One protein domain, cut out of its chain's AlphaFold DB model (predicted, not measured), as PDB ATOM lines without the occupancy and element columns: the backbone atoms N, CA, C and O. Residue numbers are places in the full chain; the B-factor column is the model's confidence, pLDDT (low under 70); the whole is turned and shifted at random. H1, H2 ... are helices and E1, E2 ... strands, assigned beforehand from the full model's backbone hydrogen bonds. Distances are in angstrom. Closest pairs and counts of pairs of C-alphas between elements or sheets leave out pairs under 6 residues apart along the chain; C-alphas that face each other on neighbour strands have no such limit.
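What this domain is: This is residues 53 to 163 of the 530 residues of the protein "Helicase C-terminal domain-containing protein" of [Clostridium] leptum (UniProt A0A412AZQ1). Two loosely separate parts make up this domain: at one end a helical hairpin, H1 and H2, packs on the strand hairpin E6 and E7, and at the other lie two small strand hairpins, E1 with E2 and E3 with E4. The turn of the E3 and E4 hairpin, residues 79 to 84, sticks out, and a long stretch with no named element, residues 89 to 111, winds from E4 to the short strand E5. The printed part has 111 residues, with strands E1 to E7 followed by helices H1 and H2; the class is mixed, and under half of the residues are in named elements. Each of the three two-stranded sheets is antiparallel. The whole is compact, with a radius of gyration of the C-alphas of 14.3 A and spans of 36 by 35 by 27 A.

How they stand to each other: Residues 53 to 54 pair antiparallel with residues 112 to 113 of E5, residues 112 to 114, which pairs with no named strand. E1, residues 57 to 59, and E2, residues 64 to 66, form an antiparallel hairpin, with N 66 and O 57 2.9 A apart. E3, residues 75 to 79, and E4, residues 84 to 88, form another, with N 76 and O 87 at 2.8 A. E2 and E3 are only just apart, at 8.4 A, while the closest C-alphas of E2 and E4, Gly 64 and Asn 88, are 5.8 A apart. E6, residues 127 to 130, and E7, residues 134 to 137, form a third hairpin, with N 128 and O 136 at 2.8 A. H1, residues 141 to 147, comes closest to E7 at the C-alphas of Ala 144 and Val 136, 6.5 A. H2, residues 151 to 162, comes closest to E6 at the C-alphas of Lys 156 and Ile 130, 7.1 A. H1 and H2 touch as a helical hairpin, closest at the C-alphas of Pro 141 and Leu 161, 5.7 A, with a shallow tilt of 24 degrees, opposite ways. In both helices every O i to N i+4 pair is within hydrogen-bond range. E3 is apart from E6, E7, H1 and H2.

Where its parts are: E1 begins at C-alpha 57, (-48.488, -44.273, -23.289). E3 is 13.2 A long and E4 13.5 A. E6 is 9.7 A long, E7 10.1 A, H1 10.1 A and H2 16.3 A. H2 ends at C-alpha 162, (-52.838, -26.084, -13.680).

The domain as a whole: The two C-alphas farthest apart, those of Ser 82 and Asn 118, are 46.9 A apart. The printed part has no cut. The links from E4 to E5 and from E5 to E6 are long. Mean pLDDT of the printed part is 86.5, and residues 81 to 83 are under 70.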
ATOM      1  N   LYS A  53     -36.894 -41.749 -19.350       87.88
ATOM      2  CA  LYS A  53     -38.316 -41.474 -19.092       87.88
ATOM      3  C   LYS A  53     -39.171 -42.705 -19.409       87.88
ATOM      4  O   LYS A  53     -38.749 -43.530 -20.217       87.88
ATOM      5  N   PRO A  54     -40.371 -42.844 -18.821       92.25
ATOM      6  CA  PRO A  54     -41.285 -43.902 -19.226       92.25
ATOM      7  C   PRO A  54     -41.663 -43.757 -20.709       92.25
ATOM      8  O   PRO A  54     -42.037 -42.673 -21.154       92.25
ATOM      9  N   ALA A  55     -41.577 -44.861 -21.450       92.25
ATOM     10  CA  ALA A  55     -41.956 -44.974 -22.861       92.25
ATOM     11  C   ALA A  55     -43.415 -45.435 -23.045       92.25
ATOM     12  O   ALA A  55     -43.936 -45.497 -24.156       92.25
ATOM     13  N   VAL A  56     -44.081 -45.813 -21.950       92.62
ATOM     14  CA  VAL A  56     -45.485 -46.230 -21.966       92.62
ATOM     15  C   VAL A  56     -46.409 -45.040 -22.198       92.62
ATOM     16  O   VAL A  56     -46.219 -43.966 -21.625       92.62
ATOM     17  N   SER A  57     -47.456 -45.266 -22.986       91.44
ATOM     18  CA  SER A  57     -48.488 -44.273 -23.289       91.44
ATOM     19  C   SER A  57     -49.838 -44.689 -22.717       91.44
ATOM     20  O   SER A  57     -50.147 -45.881 -22.593       91.44
ATOM     21  N   TRP A  58     -50.659 -43.710 -22.336       92.88
ATOM     22  CA  TRP A  58     -52.002 -43.997 -21.834       92.88
ATOM     23  C   TRP A  58     -52.985 -44.266 -22.978       92.88
ATOM     24  O   TRP A  58     -53.377 -43.354 -23.716       92.88
ATOM     25  N   ASN A  59     -53.496 -45.495 -23.056       92.00
ATOM     26  CA  ASN A  59     -54.544 -45.849 -24.002       92.00
ATOM     27  C   ASN A  59     -55.939 -45.658 -23.377       92.00
ATOM     28  O   ASN A  59     -56.312 -46.338 -22.420       92.00
ATOM     29  N   ARG A  60     -56.745 -44.753 -23.953       88.38
ATOM     30  CA  ARG A  60     -58.100 -44.440 -23.456       88.38
ATOM     31  C   ARG A  60     -59.079 -45.610 -23.583       88.38
ATOM     32  O   ARG A  60     -59.892 -45.793 -22.683       88.38
ATOM     33  N   LEU A  61     -58.996 -46.394 -24.660       88.69
ATOM     34  CA  LEU A  61     -59.910 -47.515 -24.914       88.69
ATOM     35  C   LEU A  61     -59.627 -48.681 -23.967       88.69
ATOM     36  O   LEU A  61     -60.546 -49.250 -23.388       88.69
ATOM     37  N   LYS A  62     -58.343 -48.990 -23.760       88.50
ATOM     38  CA  LYS A  62     -57.916 -50.069 -22.858       88.50
ATOM     39  C   LYS A  62     -57.879 -49.662 -21.380       88.50
ATOM     40  O   LYS A  62     -57.662 -50.517 -20.529       88.50
ATOM     41  N   LYS A  63     -58.069 -48.370 -21.076       90.38
ATOM     42  CA  LYS A  63     -57.985 -47.785 -19.725       90.38
ATOM     43  C   LYS A  63     -56.719 -48.233 -18.975       90.38
ATOM     44  O   LYS A  63     -56.788 -48.691 -17.834       90.38
ATOM     45  N   GLY A  64     -55.564 -48.131 -19.631       92.38
ATOM     46  CA  GLY A  64     -54.290 -48.564 -19.061       92.38
ATOM     47  C   GLY A  64     -53.077 -48.080 -19.849       92.38
ATOM     48  O   GLY A  64     -53.193 -47.662 -21.005       92.38
ATOM     49  N   PHE A  65     -51.906 -48.148 -19.215       95.56
ATOM     50  CA  PHE A  65     -50.626 -47.845 -19.853       95.56
ATOM     51  C   PHE A  65     -50.168 -49.011 -20.725       95.56
ATOM     52  O   PHE A  65     -50.075 -50.149 -20.259       95.56
ATOM     53  N   THR A  66     -49.890 -48.737 -21.995       95.56
ATOM     54  CA  THR A  66     -49.544 -49.764 -22.981       95.56
ATOM     55  C   THR A  66     -48.065 -49.754 -23.332       95.56
ATOM     56  O   THR A  66     -47.444 -48.696 -23.413       95.56
ATOM     57  N   CYS A  67     -47.514 -50.943 -23.579       93.00
ATOM     58  CA  CYS A  67     -46.183 -51.093 -24.161       93.00
ATOM     59  C   CYS A  67     -46.135 -50.442 -25.556       93.00
ATOM     60  O   CYS A  67     -47.049 -50.695 -26.348       93.00
ATOM     61  N   PRO A  68     -45.083 -49.667 -25.882       89.69
ATOM     62  CA  PRO A  68     -44.969 -48.984 -27.172       89.69
ATOM     63  C   PRO A  68     -44.853 -49.942 -28.367       89.69
ATOM     64  O   PRO A  68     -45.204 -49.565 -29.478       89.69
ATOM     65  N   VAL A  69     -44.400 -51.182 -28.145       90.19
ATOM     66  CA  VAL A  69     -44.177 -52.171 -29.212       90.19
ATOM     67  C   VAL A  69     -45.343 -53.151 -29.339       90.19
ATOM     68  O   VAL A  69     -45.979 -53.219 -30.383       90.19
ATOM     69  N   CYS A  70     -45.668 -53.909 -28.285       90.94
ATOM     70  CA  CYS A  70     -46.711 -54.943 -28.378       90.94
ATOM     71  C   CYS A  70     -48.127 -54.433 -28.063       90.94
ATOM     72  O   CYS A  70     -49.101 -55.169 -28.213       90.94
ATOM     73  N   GLY A  71     -48.270 -53.203 -27.553       90.94
ATOM     74  CA  GLY A  71     -49.565 -52.637 -27.165       90.94
ATOM     75  C   GLY A  71     -50.242 -53.318 -25.963       90.94
ATOM     76  O   GLY A  71     -51.407 -53.019 -25.673       90.94
ATOM     77  N   GLY A  72     -49.551 -54.233 -25.273       92.81
ATOM     78  CA  GLY A  72     -50.038 -54.914 -24.072       92.81
ATOM     79  C   GLY A  72     -50.178 -53.954 -22.888       92.81
ATOM     80  O   GLY A  72     -49.289 -53.129 -22.648       92.81
ATOM     81  N   VAL A  73     -51.289 -54.054 -22.153       95.56
ATOM     82  CA  VAL A  73     -51.587 -53.204 -20.986       95.56
ATOM     83  C   VAL A  73     -50.787 -53.687 -19.787       95.56
ATOM     84  O   VAL A  73     -50.913 -54.838 -19.381       95.56
ATOM     85  N   GLN A  74     -49.938 -52.823 -19.241       94.88
ATOM     86  CA  GLN A  74     -49.102 -53.177 -18.101       94.88
ATOM     87  C   GLN A  74     -49.942 -53.277 -16.829       94.88
ATOM     88  O   GLN A  74     -50.835 -52.461 -16.596       94.88
ATOM     89  N   GLU A  75     -49.628 -54.267 -16.001       93.50
ATOM     90  CA  GLU A  75     -50.325 -54.548 -14.751       93.50
ATOM     91  C   GLU A  75     -49.389 -54.369 -13.555       93.50
ATOM     92  O   GLU A  75     -48.169 -54.509 -13.655       93.50
ATOM     93  N   MET A  76     -49.977 -54.092 -12.397       91.19
ATOM     94  CA  MET A  76     -49.295 -54.048 -11.114       91.19
ATOM     95  C   MET A  76     -50.012 -54.935 -10.098       91.19
ATOM     96  O   MET A  76     -51.231 -55.096 -10.130       91.19
ATOM     97  N   SER A  77     -49.248 -55.512  -9.177       88.94
ATOM     98  CA  SER A  77     -49.805 -56.269  -8.057       88.94
ATOM     99  C   SER A  77     -50.189 -55.327  -6.924       88.94
ATOM    100  O   SER A  77     -49.344 -54.574  -6.434       88.94
ATOM    101  N   VAL A  78     -51.439 -55.414  -6.483       84.50
ATOM    102  CA  VAL A  78     -51.954 -54.728  -5.294       84.50
ATOM    103  C   VAL A  78     -52.169 -55.763  -4.194       84.50
ATOM    104  O   VAL A  78     -52.442 -56.932  -4.470       84.50
ATOM    105  N   PHE A  79     -51.968 -55.342  -2.948       79.25
ATOM    106  CA  PHE A  79     -52.229 -56.143  -1.759       79.25
ATOM    107  C   PHE A  79     -53.222 -55.385  -0.882       79.25
ATOM    108  O   PHE A  79     -52.950 -54.247  -0.499       79.25
ATOM    109  N   ASP A  80     -54.361 -56.004  -0.588       74.62
ATOM    110  CA  ASP A  80     -55.458 -55.396   0.181       74.62
ATOM    111  C   ASP A  80     -55.403 -55.695   1.688       74.62
ATOM    112  O   ASP A  80     -56.284 -55.285   2.436       74.62
ATOM    113  N   GLY A  81     -54.360 -56.394   2.148       62.72
ATOM    114  CA  GLY A  81     -54.238 -56.877   3.525       62.72
ATOM    115  C   GLY A  81     -54.499 -58.377   3.672       62.72
ATOM    116  O   GLY A  81     -54.001 -58.975   4.625       62.72
ATOM    117  N   SER A  82     -55.198 -58.998   2.716       63.09
ATOM    118  CA  SER A  82     -55.610 -60.408   2.767       63.09
ATOM    119  C   SER A  82     -55.108 -61.232   1.577       63.09
ATOM    120  O   SER A  82     -54.632 -62.353   1.760       63.09
ATOM    121  N   SER A  83     -55.133 -60.673   0.366       64.31
ATOM    122  CA  SER A  83     -54.730 -61.359  -0.861       64.31
ATOM    123  C   SER A  83     -54.037 -60.405  -1.836       64.31
ATOM    124  O   SER A  83     -54.160 -59.183  -1.739       64.31
ATOM    125  N   SER A  84     -53.239 -60.956  -2.758       80.75
ATOM    126  CA  SER A  84     -52.629 -60.169  -3.832       80.75
ATOM    127  C   SER A  84     -53.324 -60.456  -5.151       80.75
ATOM    128  O   SER A  84     -53.441 -61.610  -5.556       80.75
ATOM    129  N   TYR A  85     -53.738 -59.394  -5.837       84.62
ATOM    130  CA  TYR A  85     -54.362 -59.461  -7.153       84.62
ATOM    131  C   TYR A  85     -53.698 -58.469  -8.109       84.62
ATOM    132  O   TYR A  85     -52.983 -57.548  -7.696       84.62
ATOM    133  N   ARG A  86     -53.883 -58.691  -9.411       89.50
ATOM    134  CA  ARG A  86     -53.344 -57.823 -10.460       89.50
ATOM    135  C   ARG A  86     -54.397 -56.829 -10.919       89.50
ATOM    136  O   ARG A  86     -55.557 -57.184 -11.097       89.50
ATOM    137  N   VAL A  87     -53.966 -55.592 -11.119       91.00
ATOM    138  CA  VAL A  87     -54.764 -54.507 -11.701       91.00
ATOM    139  C   VAL A  87     -53.946 -53.803 -12.771       91.00
ATOM    140  O   VAL A  87     -52.722 -53.910 -12.775       91.00
ATOM    141  N   ASN A  88     -54.594 -53.037 -13.647       93.44
ATOM    142  CA  ASN A  88     -53.879 -52.162 -14.575       93.44
ATOM    143  C   ASN A  88     -52.954 -51.216 -13.798       93.44
ATOM    144  O   ASN A  88     -53.366 -50.606 -12.810       93.44
ATOM    145  N   ALA A  89     -51.710 -51.096 -14.256       92.06
ATOM    146  CA  ALA A  89     -50.745 -50.181 -13.675       92.06
ATOM    147  C   ALA A  89     -51.255 -48.736 -13.777       92.06
ATOM    148  O   ALA A  89     -51.778 -48.323 -14.816       92.06
ATOM    149  N   ASP A  90     -51.094 -47.975 -12.698       92.19
ATOM    150  CA  ASP A  90     -51.413 -46.550 -12.656       92.19
ATOM    151  C   ASP A  90     -50.189 -45.685 -13.016       92.19
ATOM    152  O   ASP A  90     -49.105 -46.188 -13.323       92.19
ATOM    153  N   ALA A  91     -50.346 -44.355 -13.005       91.06
ATOM    154  CA  ALA A  91     -49.232 -43.464 -13.327       91.06
ATOM    155  C   ALA A  91     -48.140 -43.498 -12.242       91.06
ATOM    156  O   ALA A  91     -46.960 -43.301 -12.536       91.06
ATOM    157  N   GLY A  92     -48.523 -43.779 -10.991       89.19
ATOM    158  CA  GLY A  92     -47.608 -43.909  -9.861       89.19
ATOM    159  C   GLY A  92     -46.657 -45.097 -10.005       89.19
ATOM    160  O   GLY A  92     -45.494 -45.002  -9.599       89.19
ATOM    161  N   PHE A  93     -47.102 -46.177 -10.651       91.06
ATOM    162  CA  PHE A  93     -46.277 -47.343 -10.957       91.06
ATOM    163  C   PHE A  93     -45.053 -46.988 -11.809       91.06
ATOM    164  O   PHE A  93     -43.981 -47.546 -11.586       91.06
ATOM    165  N   PHE A  94     -45.168 -46.014 -12.717       92.94
ATOM    166  CA  PHE A  94     -44.083 -45.530 -13.585       92.94
ATOM    167  C   PHE A  94     -43.386 -44.267 -13.054       92.94
ATOM    168  O   PHE A  94     -42.643 -43.606 -13.776       92.94
ATOM    169  N   ARG A  95     -43.571 -43.928 -11.771       91.00
ATOM    170  CA  ARG A  95     -42.918 -42.764 -11.147       91.00
ATOM    171  C   ARG A  95     -41.390 -42.856 -11.189       91.00
ATOM    172  O   ARG A  95     -40.722 -41.854 -11.435       91.00
ATOM    173  N   ASN A  96     -40.836 -44.036 -10.906       87.62
ATOM    174  CA  ASN A  96     -39.402 -44.321 -10.969       87.62
ATOM    175  C   ASN A  96     -39.183 -45.733 -11.513       87.62
ATOM    176  O   ASN A  96     -39.949 -46.648 -11.197       87.62
ATOM    177  N   GLU A  97     -38.117 -45.902 -12.284       85.88
ATOM    178  CA  GLU A  97     -37.723 -47.185 -12.850       85.88
ATOM    179  C   GLU A  97     -37.315 -48.174 -11.753       85.88
ATOM    180  O   GLU A  97     -36.645 -47.826 -10.780       85.88
ATOM    181  N   ASN A  98     -37.771 -49.414 -11.884       83.62
ATOM    182  CA  ASN A  98     -37.499 -50.521 -10.983       83.62
ATOM    183  C   ASN A  98     -37.650 -51.860 -11.724       83.62
ATOM    184  O   ASN A  98     -38.126 -51.928 -12.856       83.62
ATOM    185  N   SER A  99     -37.284 -52.961 -11.067       78.88
ATOM    186  CA  SER A  99     -37.304 -54.297 -11.677       78.88
ATOM    187  C   SER A  99     -38.683 -54.764 -12.161       78.88
ATOM    188  O   SER A  99     -38.745 -55.629 -13.032       78.88
ATOM    189  N   LYS A 100     -39.781 -54.205 -11.634       86.06
ATOM    190  CA  LYS A 100     -41.154 -54.576 -12.012       86.06
ATOM    191  C   LYS A 100     -41.684 -53.788 -13.209       86.06
ATOM    192  O   LYS A 100     -42.584 -54.272 -13.879       86.06
ATOM    193  N   ASN A 101     -41.162 -52.587 -13.457       89.75
ATOM    194  CA  ASN A 101     -41.667 -51.688 -14.498       89.75
ATOM    195  C   ASN A 101     -40.634 -51.369 -15.590       89.75
ATOM    196  O   ASN A 101     -40.939 -50.584 -16.481       89.75
ATOM    197  N   HIS A 102     -39.426 -51.939 -15.521       88.94
ATOM    198  CA  HIS A 102     -38.373 -51.715 -16.512       88.94
ATOM    199  C   HIS A 102     -38.678 -52.396 -17.856       88.94
ATOM    200  O   HIS A 102     -38.343 -51.856 -18.906       88.94
ATOM    201  N   LYS A 103     -39.334 -53.565 -17.841       90.31
ATOM    202  CA  LYS A 103     -39.639 -54.363 -19.040       90.31
ATOM    203  C   LYS A 103     -41.111 -54.720 -19.133       90.31
ATOM    204  O   LYS A 103     -41.777 -54.924 -18.122       90.31
ATOM    205  N   CYS A 104     -41.585 -54.854 -20.364       89.81
ATOM    206  CA  CYS A 104     -42.924 -55.308 -20.671       89.81
ATOM    207  C   CYS A 104     -43.135 -56.739 -20.173       89.81
ATOM    208  O   CYS A 104     -42.378 -57.641 -20.534       89.81
ATOM    209  N   GLN A 105     -44.214 -56.969 -19.424       90.06
ATOM    210  CA  GLN A 105     -44.554 -58.300 -18.910       90.06
ATOM    211  C   GLN A 105     -44.975 -59.321 -19.985       90.06
ATOM    212  O   GLN A 105     -45.076 -60.505 -19.681       90.06
ATOM    213  N   PHE A 106     -45.217 -58.878 -21.225       89.75
ATOM    214  CA  PHE A 106     -45.646 -59.746 -22.330       89.75
ATOM    215  C   PHE A 106     -44.528 -60.019 -23.339       89.75
ATOM    216  O   PHE A 106     -44.297 -61.168 -23.692       89.75
ATOM    217  N   CYS A 107     -43.832 -58.974 -23.806       86.44
ATOM    218  CA  CYS A 107     -42.807 -59.101 -24.852       86.44
ATOM    219  C   CYS A 107     -41.374 -58.827 -24.370       86.44
ATOM    220  O   CYS A 107     -40.439 -58.984 -25.146       86.44
ATOM    221  N   GLY A 108     -41.176 -58.402 -23.118       85.38
ATOM    222  CA  GLY A 108     -39.849 -58.108 -22.565       85.38
ATOM    223  C   GLY A 108     -39.209 -56.792 -23.027       85.38
ATOM    224  O   GLY A 108     -38.110 -56.480 -22.566       85.38
ATOM    225  N   GLU A 109     -39.885 -56.019 -23.882       86.81
ATOM    226  CA  GLU A 109     -39.403 -54.724 -24.377       86.81
ATOM    227  C   GLU A 109     -39.168 -53.730 -23.226       86.81
ATOM    228  O   GLU A 109     -40.016 -53.655 -22.326       86.81
ATOM    229  N   PRO A 110     -38.069 -52.950 -23.225       86.88
ATOM    230  CA  PRO A 110     -37.880 -51.863 -22.273       86.88
ATOM    231  C   PRO A 110     -39.052 -50.875 -22.300       86.88
ATOM    232  O   PRO A 110     -39.467 -50.389 -23.346       86.88
ATOM    233  N   LEU A 111     -39.592 -50.561 -21.124       90.94
ATOM    234  CA  LEU A 111     -40.683 -49.592 -20.955       90.94
ATOM    235  C   LEU A 111     -40.176 -48.185 -20.627       90.94
ATOM    236  O   LEU A 111     -40.959 -47.316 -20.244       90.94
ATOM    237  N   TRP A 112     -38.869 -47.976 -20.752       90.12
ATOM    238  CA  TRP A 112     -38.175 -46.737 -20.451       90.12
ATOM    239  C   TRP A 112     -37.271 -46.388 -21.627       90.12
ATOM    240  O   TRP A 112     -36.524 -47.235 -22.117       90.12
ATOM    241  N   GLU A 113     -37.353 -45.144 -22.080       85.75
ATOM    242  CA  GLU A 113     -36.622 -44.621 -23.232       85.75
ATOM    243  C   GLU A 113     -35.756 -43.424 -22.843       85.75
ATOM    244  O   GLU A 113     -35.924 -42.819 -21.783       85.75
ATOM    245  N   MET A 114     -34.822 -43.067 -23.719       78.75
ATOM    246  CA  MET A 114     -33.959 -41.905 -23.533       78.75
ATOM    247  C   MET A 114     -34.798 -40.622 -23.505       78.75
ATOM    248  O   MET A 114     -35.564 -40.339 -24.426       78.75
ATOM    249  N   LEU A 115     -34.642 -39.820 -22.455       79.69
ATOM    250  CA  LEU A 115     -35.199 -38.476 -22.407       79.69
ATOM    251  C   LEU A 115     -34.283 -37.542 -23.201       79.69
ATOM    252  O   LEU A 115     -33.176 -37.243 -22.763       79.69
ATOM    253  N   ASN A 116     -34.776 -37.053 -24.338       77.62
ATOM    254  CA  ASN A 116     -34.120 -35.998 -25.100       77.62
ATOM    255  C   ASN A 116     -34.346 -34.643 -24.397       77.62
ATOM    256  O   ASN A 116     -35.479 -34.158 -24.393       77.62
ATOM    257  N   PRO A 117     -33.314 -34.009 -23.808       74.81
ATOM    258  CA  PRO A 117     -33.477 -32.742 -23.095       74.81
ATOM    259  C   PRO A 117     -33.814 -31.563 -24.022       74.81
ATOM    260  O   PRO A 117     -34.311 -30.547 -23.541       74.81
ATOM    261  N   ASN A 118     -33.569 -31.696 -25.331       76.19
ATOM    262  CA  ASN A 118     -33.866 -30.665 -26.325       76.19
ATOM    263  C   ASN A 118     -35.311 -30.747 -26.853       76.19
ATOM    264  O   ASN A 118     -35.808 -29.765 -27.403       76.19
ATOM    265  N   ASP A 119     -36.003 -31.885 -26.691       76.44
ATOM    266  CA  ASP A 119     -37.412 -32.011 -27.080       76.44
ATOM    267  C   ASP A 119     -38.322 -31.607 -25.918       76.44
ATOM    268  O   ASP A 119     -38.656 -32.405 -25.044       76.44
ATOM    269  N   LEU A 120     -38.721 -30.338 -25.921       79.25
ATOM    270  CA  LEU A 120     -39.587 -29.742 -24.905       79.25
ATOM    271  C   LEU A 120     -41.077 -29.762 -25.286       79.25
ATOM    272  O   LEU A 120     -41.903 -29.237 -24.536       79.25
ATOM    273  N   ALA A 121     -41.437 -30.362 -26.430       80.75
ATOM    274  CA  ALA A 121     -42.809 -30.369 -26.922       80.75
ATOM    275  C   ALA A 121     -43.732 -31.174 -25.977       80.75
ATOM    276  O   ALA A 121     -43.481 -32.364 -25.752       80.75
ATOM    277  N   PRO A 122     -44.813 -30.576 -25.438       77.81
ATOM    278  CA  PRO A 122     -45.736 -31.256 -24.527       77.81
ATOM    279  C   PRO A 122     -46.394 -32.506 -25.122       77.81
ATOM    280  O   PRO A 122     -46.554 -33.505 -24.426       77.81
ATOM    281  N   GLU A 123     -46.717 -32.473 -26.417       76.88
ATOM    282  CA  GLU A 123     -47.403 -33.557 -27.134       76.88
ATOM    283  C   GLU A 123     -46.577 -34.846 -27.212       76.88
ATOM    284  O   GLU A 123     -47.132 -35.941 -27.162       76.88
ATOM    285  N   ARG A 124     -45.245 -34.723 -27.292       78.50
ATOM    286  CA  ARG A 124     -44.307 -35.857 -27.338       78.50
ATOM    287  C   ARG A 124     -43.789 -36.276 -25.962       78.50
ATOM    288  O   ARG A 124     -43.086 -37.278 -25.833       78.50
ATOM    289  N   ASN A 125     -44.138 -35.530 -24.916       83.25
ATOM    290  CA  ASN A 125     -43.644 -35.744 -23.563       83.25
ATOM    291  C   ASN A 125     -44.798 -35.842 -22.569       83.25
ATOM    292  O   ASN A 125     -45.015 -34.935 -21.769       83.25
ATOM    293  N   GLU A 126     -45.509 -36.972 -22.575       88.62
ATOM    294  CA  GLU A 126     -46.611 -37.234 -21.634       88.62
ATOM    295  C   GLU A 126     -46.154 -37.283 -20.159       88.62
ATOM    296  O   GLU A 126     -46.965 -37.094 -19.248       88.62
ATOM    297  N   TRP A 127     -44.855 -37.494 -19.924       91.19
ATOM    298  CA  TRP A 127     -44.236 -37.637 -18.609       91.19
ATOM    299  C   TRP A 127     -43.361 -36.428 -18.260       91.19
ATOM    300  O   TRP A 127     -42.391 -36.125 -18.953       91.19
ATOM    301  N   VAL A 128     -43.663 -35.771 -17.140       89.62
ATOM    302  CA  VAL A 128     -42.922 -34.618 -16.611       89.62
ATOM    303  C   VAL A 128     -42.052 -35.054 -15.435       89.62
ATOM    304  O   VAL A 128     -42.539 -35.686 -14.496       89.62
ATOM    305  N   ARG A 129     -40.758 -34.714 -15.461       89.38
ATOM    306  CA  ARG A 129     -39.830 -35.022 -14.363       89.38
ATOM    307  C   ARG A 129     -39.886 -33.939 -13.287       89.38
ATOM    308  O   ARG A 129     -39.544 -32.790 -13.543       89.38
ATOM    309  N   ILE A 130     -40.194 -34.336 -12.056       85.88
ATOM    310  CA  ILE A 130     -40.109 -33.483 -10.867       85.88
ATOM    311  C   ILE A 130     -38.928 -33.965 -10.024       85.88
ATOM    312  O   ILE A 130     -38.925 -35.090  -9.515       85.88
ATOM    313  N   GLY A 131     -37.896 -33.122  -9.910       78.06
ATOM    314  CA  GLY A 131     -36.680 -33.425  -9.146       78.06
ATOM    315  C   GLY A 131     -37.006 -33.873  -7.720       78.06
ATOM    316  O   GLY A 131     -37.872 -33.288  -7.083       78.06
ATOM    317  N   GLY A 132     -36.362 -34.945  -7.253       76.06
ATOM    318  CA  GLY A 132     -36.602 -35.539  -5.932       76.06
ATOM    319  C   GLY A 132     -37.865 -36.408  -5.813       76.06
ATOM    320  O   GLY A 132     -37.871 -37.345  -5.018       76.06
ATOM    321  N   TYR A 133     -38.906 -36.163  -6.615       84.06
ATOM    322  CA  TYR A 133     -40.163 -36.921  -6.566       84.06
ATOM    323  C   TYR A 133     -40.196 -38.110  -7.539       84.06
ATOM    324  O   TYR A 133     -40.468 -39.244  -7.132       84.06
ATOM    325  N   GLY A 134     -39.940 -37.868  -8.827       88.12
ATOM    326  CA  GLY A 134     -40.215 -38.863  -9.861       88.12
ATOM    327  C   GLY A 134     -40.732 -38.275 -11.170       88.12
ATOM    328  O   GLY A 134     -40.664 -37.068 -11.397       88.12
ATOM    329  N   TYR A 135     -41.278 -39.141 -12.020       91.56
ATOM    330  CA  TYR A 135     -42.108 -38.758 -13.160       91.56
ATOM    331  C   TYR A 135     -43.581 -38.626 -12.765       91.56
ATOM    332  O   TYR A 135     -44.097 -39.407 -11.964       91.56
ATOM    333  N   VAL A 136     -44.252 -37.638 -13.354       91.56
ATOM    334  CA  VAL A 136     -45.693 -37.397 -13.249       91.56
ATOM    335  C   VAL A 136     -46.283 -37.390 -14.648       91.56
ATOM    336  O   VAL A 136     -45.780 -36.707 -15.537       91.56
ATOM    337  N   HIS A 137     -47.361 -38.140 -14.849       93.38
ATOM    338  CA  HIS A 137     -48.072 -38.143 -16.119       93.38
ATOM    339  C   HIS A 137     -48.984 -36.914 -16.230       93.38
ATOM    340  O   HIS A 137     -49.803 -36.679 -15.336       93.38
ATOM    341  N   ARG A 138     -48.922 -36.178 -17.348       90.62
ATOM    342  CA  ARG A 138     -49.688 -34.930 -17.574       90.62
ATOM    343  C   ARG A 138     -51.203 -35.084 -17.394       90.62
ATOM    344  O   ARG A 138     -51.867 -34.147 -16.976       90.62
ATOM    345  N   ARG A 139     -51.764 -36.268 -17.684       88.81
ATOM    346  CA  ARG A 139     -53.210 -36.544 -17.505       88.81
ATOM    347  C   ARG A 139     -53.614 -36.961 -16.093       88.81
ATOM    348  O   ARG A 139     -54.799 -36.925 -15.781       88.81
ATOM    349  N   PHE A 140     -52.665 -37.388 -15.259       91.31
ATOM    350  CA  PHE A 140     -52.957 -37.922 -13.924       91.31
ATOM    351  C   PHE A 140     -52.164 -37.246 -12.787       91.31
ATOM    352  O   PHE A 140     -51.754 -37.940 -11.853       91.31
ATOM    353  N   PRO A 141     -51.968 -35.911 -12.786       87.31
ATOM    354  CA  PRO A 141     -51.231 -35.236 -11.717       87.31
ATOM    355  C   PRO A 141     -51.919 -35.385 -10.350       87.31
ATOM    356  O   PRO A 141     -51.242 -35.493  -9.333       87.31
ATOM    357  N   ASN A 142     -53.250 -35.532 -10.313       86.94
ATOM    358  CA  ASN A 142     -54.001 -35.782  -9.076       86.94
ATOM    359  C   ASN A 142     -53.557 -37.061  -8.342       86.94
ATOM    360  O   ASN A 142     -53.498 -37.072  -7.116       86.94
ATOM    361  N   GLN A 143     -53.175 -38.122  -9.067       87.19
ATOM    362  CA  GLN A 143     -52.634 -39.341  -8.443       87.19
ATOM    363  C   GLN A 143     -51.285 -39.065  -7.758       87.19
ATOM    364  O   GLN A 143     -50.974 -39.624  -6.700       87.19
ATOM    365  N   ALA A 144     -50.487 -38.164  -8.336       85.00
ATOM    366  CA  ALA A 144     -49.219 -37.749  -7.761       85.00
ATOM    367  C   ALA A 144     -49.419 -36.865  -6.518       85.00
ATOM    368  O   ALA A 144     -48.712 -37.060  -5.531       85.00
ATOM    369  N   LEU A 145     -50.419 -35.971  -6.516       86.62
ATOM    370  CA  LEU A 145     -50.758 -35.130  -5.359       86.62
ATOM    371  C   LEU A 145     -51.168 -35.957  -4.137       86.62
ATOM    372  O   LEU A 145     -50.668 -35.709  -3.045       86.62
ATOM    373  N   VAL A 146     -52.004 -36.984  -4.324       84.06
ATOM    374  CA  VAL A 146     -52.450 -37.862  -3.223       84.06
ATOM    375  C   VAL A 146     -51.276 -38.600  -2.570       84.06
ATOM    376  O   VAL A 146     -51.262 -38.817  -1.359       84.06
ATOM    377  N   SER A 147     -50.277 -38.989  -3.365       78.38
ATOM    378  CA  SER A 147     -49.113 -39.739  -2.880       78.38
ATOM    379  C   SER A 147     -47.949 -38.855  -2.408       78.38
ATOM    380  O   SER A 147     -47.025 -39.355  -1.756       78.38
ATOM    381  N   CYS A 148     -47.961 -37.556  -2.715       81.62
ATOM    382  CA  CYS A 148     -46.888 -36.634  -2.371       81.62
ATOM    383  C   CYS A 148     -47.040 -36.070  -0.950       81.62
ATOM    384  O   CYS A 148     -48.086 -35.557  -0.572       81.62
ATOM    385  N   LYS A 149     -45.962 -36.129  -0.158       78.94
ATOM    386  CA  LYS A 149     -45.917 -35.592   1.218       78.94
ATOM    387  C   LYS A 149     -45.094 -34.306   1.355       78.94
ATOM    388  O   LYS A 149     -45.145 -33.662   2.397       78.94
ATOM    389  N   SER A 150     -44.295 -33.959   0.344       83.12
ATOM    390  CA  SER A 150     -43.387 -32.805   0.384       83.12
ATOM    391  C   SER A 150     -44.069 -31.573  -0.195       83.12
ATOM    392  O   SER A 150     -44.468 -31.602  -1.356       83.12
ATOM    393  N   LYS A 151     -44.124 -30.480   0.578       81.00
ATOM    394  CA  LYS A 151     -44.722 -29.206   0.140       81.00
ATOM    395  C   LYS A 151     -44.089 -28.670  -1.150       81.00
ATOM    396  O   LYS A 151     -44.807 -28.206  -2.025       81.00
ATOM    397  N   GLU A 152     -42.765 -28.789  -1.296       83.81
ATOM    398  CA  GLU A 152     -42.050 -28.310  -2.491       83.81
ATOM    399  C   GLU A 152     -42.447 -29.094  -3.751       83.81
ATOM    400  O   GLU A 152     -42.664 -28.522  -4.818       83.81
ATOM    401  N   HIS A 153     -42.556 -30.419  -3.636       84.94
ATOM    402  CA  HIS A 153     -42.949 -31.265  -4.758       84.94
ATOM    403  C   HIS A 153     -44.430 -31.074  -5.097       84.94
ATOM    404  O   HIS A 153     -44.764 -31.030  -6.276       84.94
ATOM    405  N   THR A 154     -45.304 -30.930  -4.093       88.00
ATOM    406  CA  THR A 154     -46.737 -30.670  -4.293       88.00
ATOM    407  C   THR A 154     -46.961 -29.410  -5.123       88.00
ATOM    408  O   THR A 154     -47.660 -29.494  -6.124       88.00
ATOM    409  N   ALA A 155     -46.276 -28.302  -4.816       86.88
ATOM    410  CA  ALA A 155     -46.374 -27.067  -5.600       86.88
ATOM    411  C   ALA A 155     -45.990 -27.268  -7.082       86.88
ATOM    412  O   ALA A 155     -46.679 -26.798  -7.983       86.88
ATOM    413  N   LYS A 156     -44.923 -28.034  -7.356       85.38
ATOM    414  CA  LYS A 156     -44.512 -28.375  -8.732       85.38
ATOM    415  C   LYS A 156     -45.508 -29.305  -9.435       85.38
ATOM    416  O   LYS A 156     -45.688 -29.207 -10.642       85.38
ATOM    417  N   ILE A 157     -46.148 -30.226  -8.710       88.12
ATOM    418  CA  ILE A 157     -47.194 -31.099  -9.271       88.12
ATOM    419  C   ILE A 157     -48.458 -30.282  -9.582       88.12
ATOM    420  O   ILE A 157     -49.079 -30.498 -10.621       88.12
ATOM    421  N   GLU A 158     -48.825 -29.334  -8.717       90.00
ATOM    422  CA  GLU A 158     -49.932 -28.397  -8.939       90.00
ATOM    423  C   GLU A 158     -49.689 -27.519 -10.171       90.00
ATOM    424  O   GLU A 158     -50.615 -27.277 -10.939       90.00
ATOM    425  N   GLU A 159     -48.444 -27.116 -10.432       88.75
ATOM    426  CA  GLU A 159     -48.078 -26.411 -11.666       88.75
ATOM    427  C   GLU A 159     -48.379 -27.252 -12.921       88.75
ATOM    428  O   GLU A 159     -48.953 -26.746 -13.886       88.75
ATOM    429  N   VAL A 160     -48.079 -28.557 -12.890       88.19
ATOM    430  CA  VAL A 160     -48.420 -29.492 -13.980       88.19
ATOM    431  C   VAL A 160     -49.935 -29.691 -14.099       88.19
ATOM    432  O   VAL A 160     -50.444 -29.827 -15.209       88.19
ATOM    433  N   LEU A 161     -50.667 -29.705 -12.980       89.38
ATOM    434  CA  LEU A 161     -52.131 -29.797 -12.972       89.38
ATOM    435  C   LEU A 161     -52.783 -28.553 -13.590       89.38
ATOM    436  O   LEU A 161     -53.700 -28.686 -14.397       89.38
ATOM    437  N   ASN A 162     -52.301 -27.365 -13.224       89.50
ATOM    438  CA  ASN A 162     -52.838 -26.084 -13.680       89.50
ATOM    439  C   ASN A 162     -52.419 -25.760 -15.116       89.50
ATOM    440  O   ASN A 162     -53.162 -25.101 -15.840       89.50
ATOM    441  N   ASN A 163     -51.252 -26.245 -15.549       88.31
ATOM    442  CA  ASN A 163     -50.765 -26.082 -16.911       88.31
ATOM    443  C   ASN A 163     -50.298 -27.417 -17.528       88.31
ATOM    444  O   ASN A 163     -49.098 -27.626 -17.734       88.31
TER     445      ASN A 163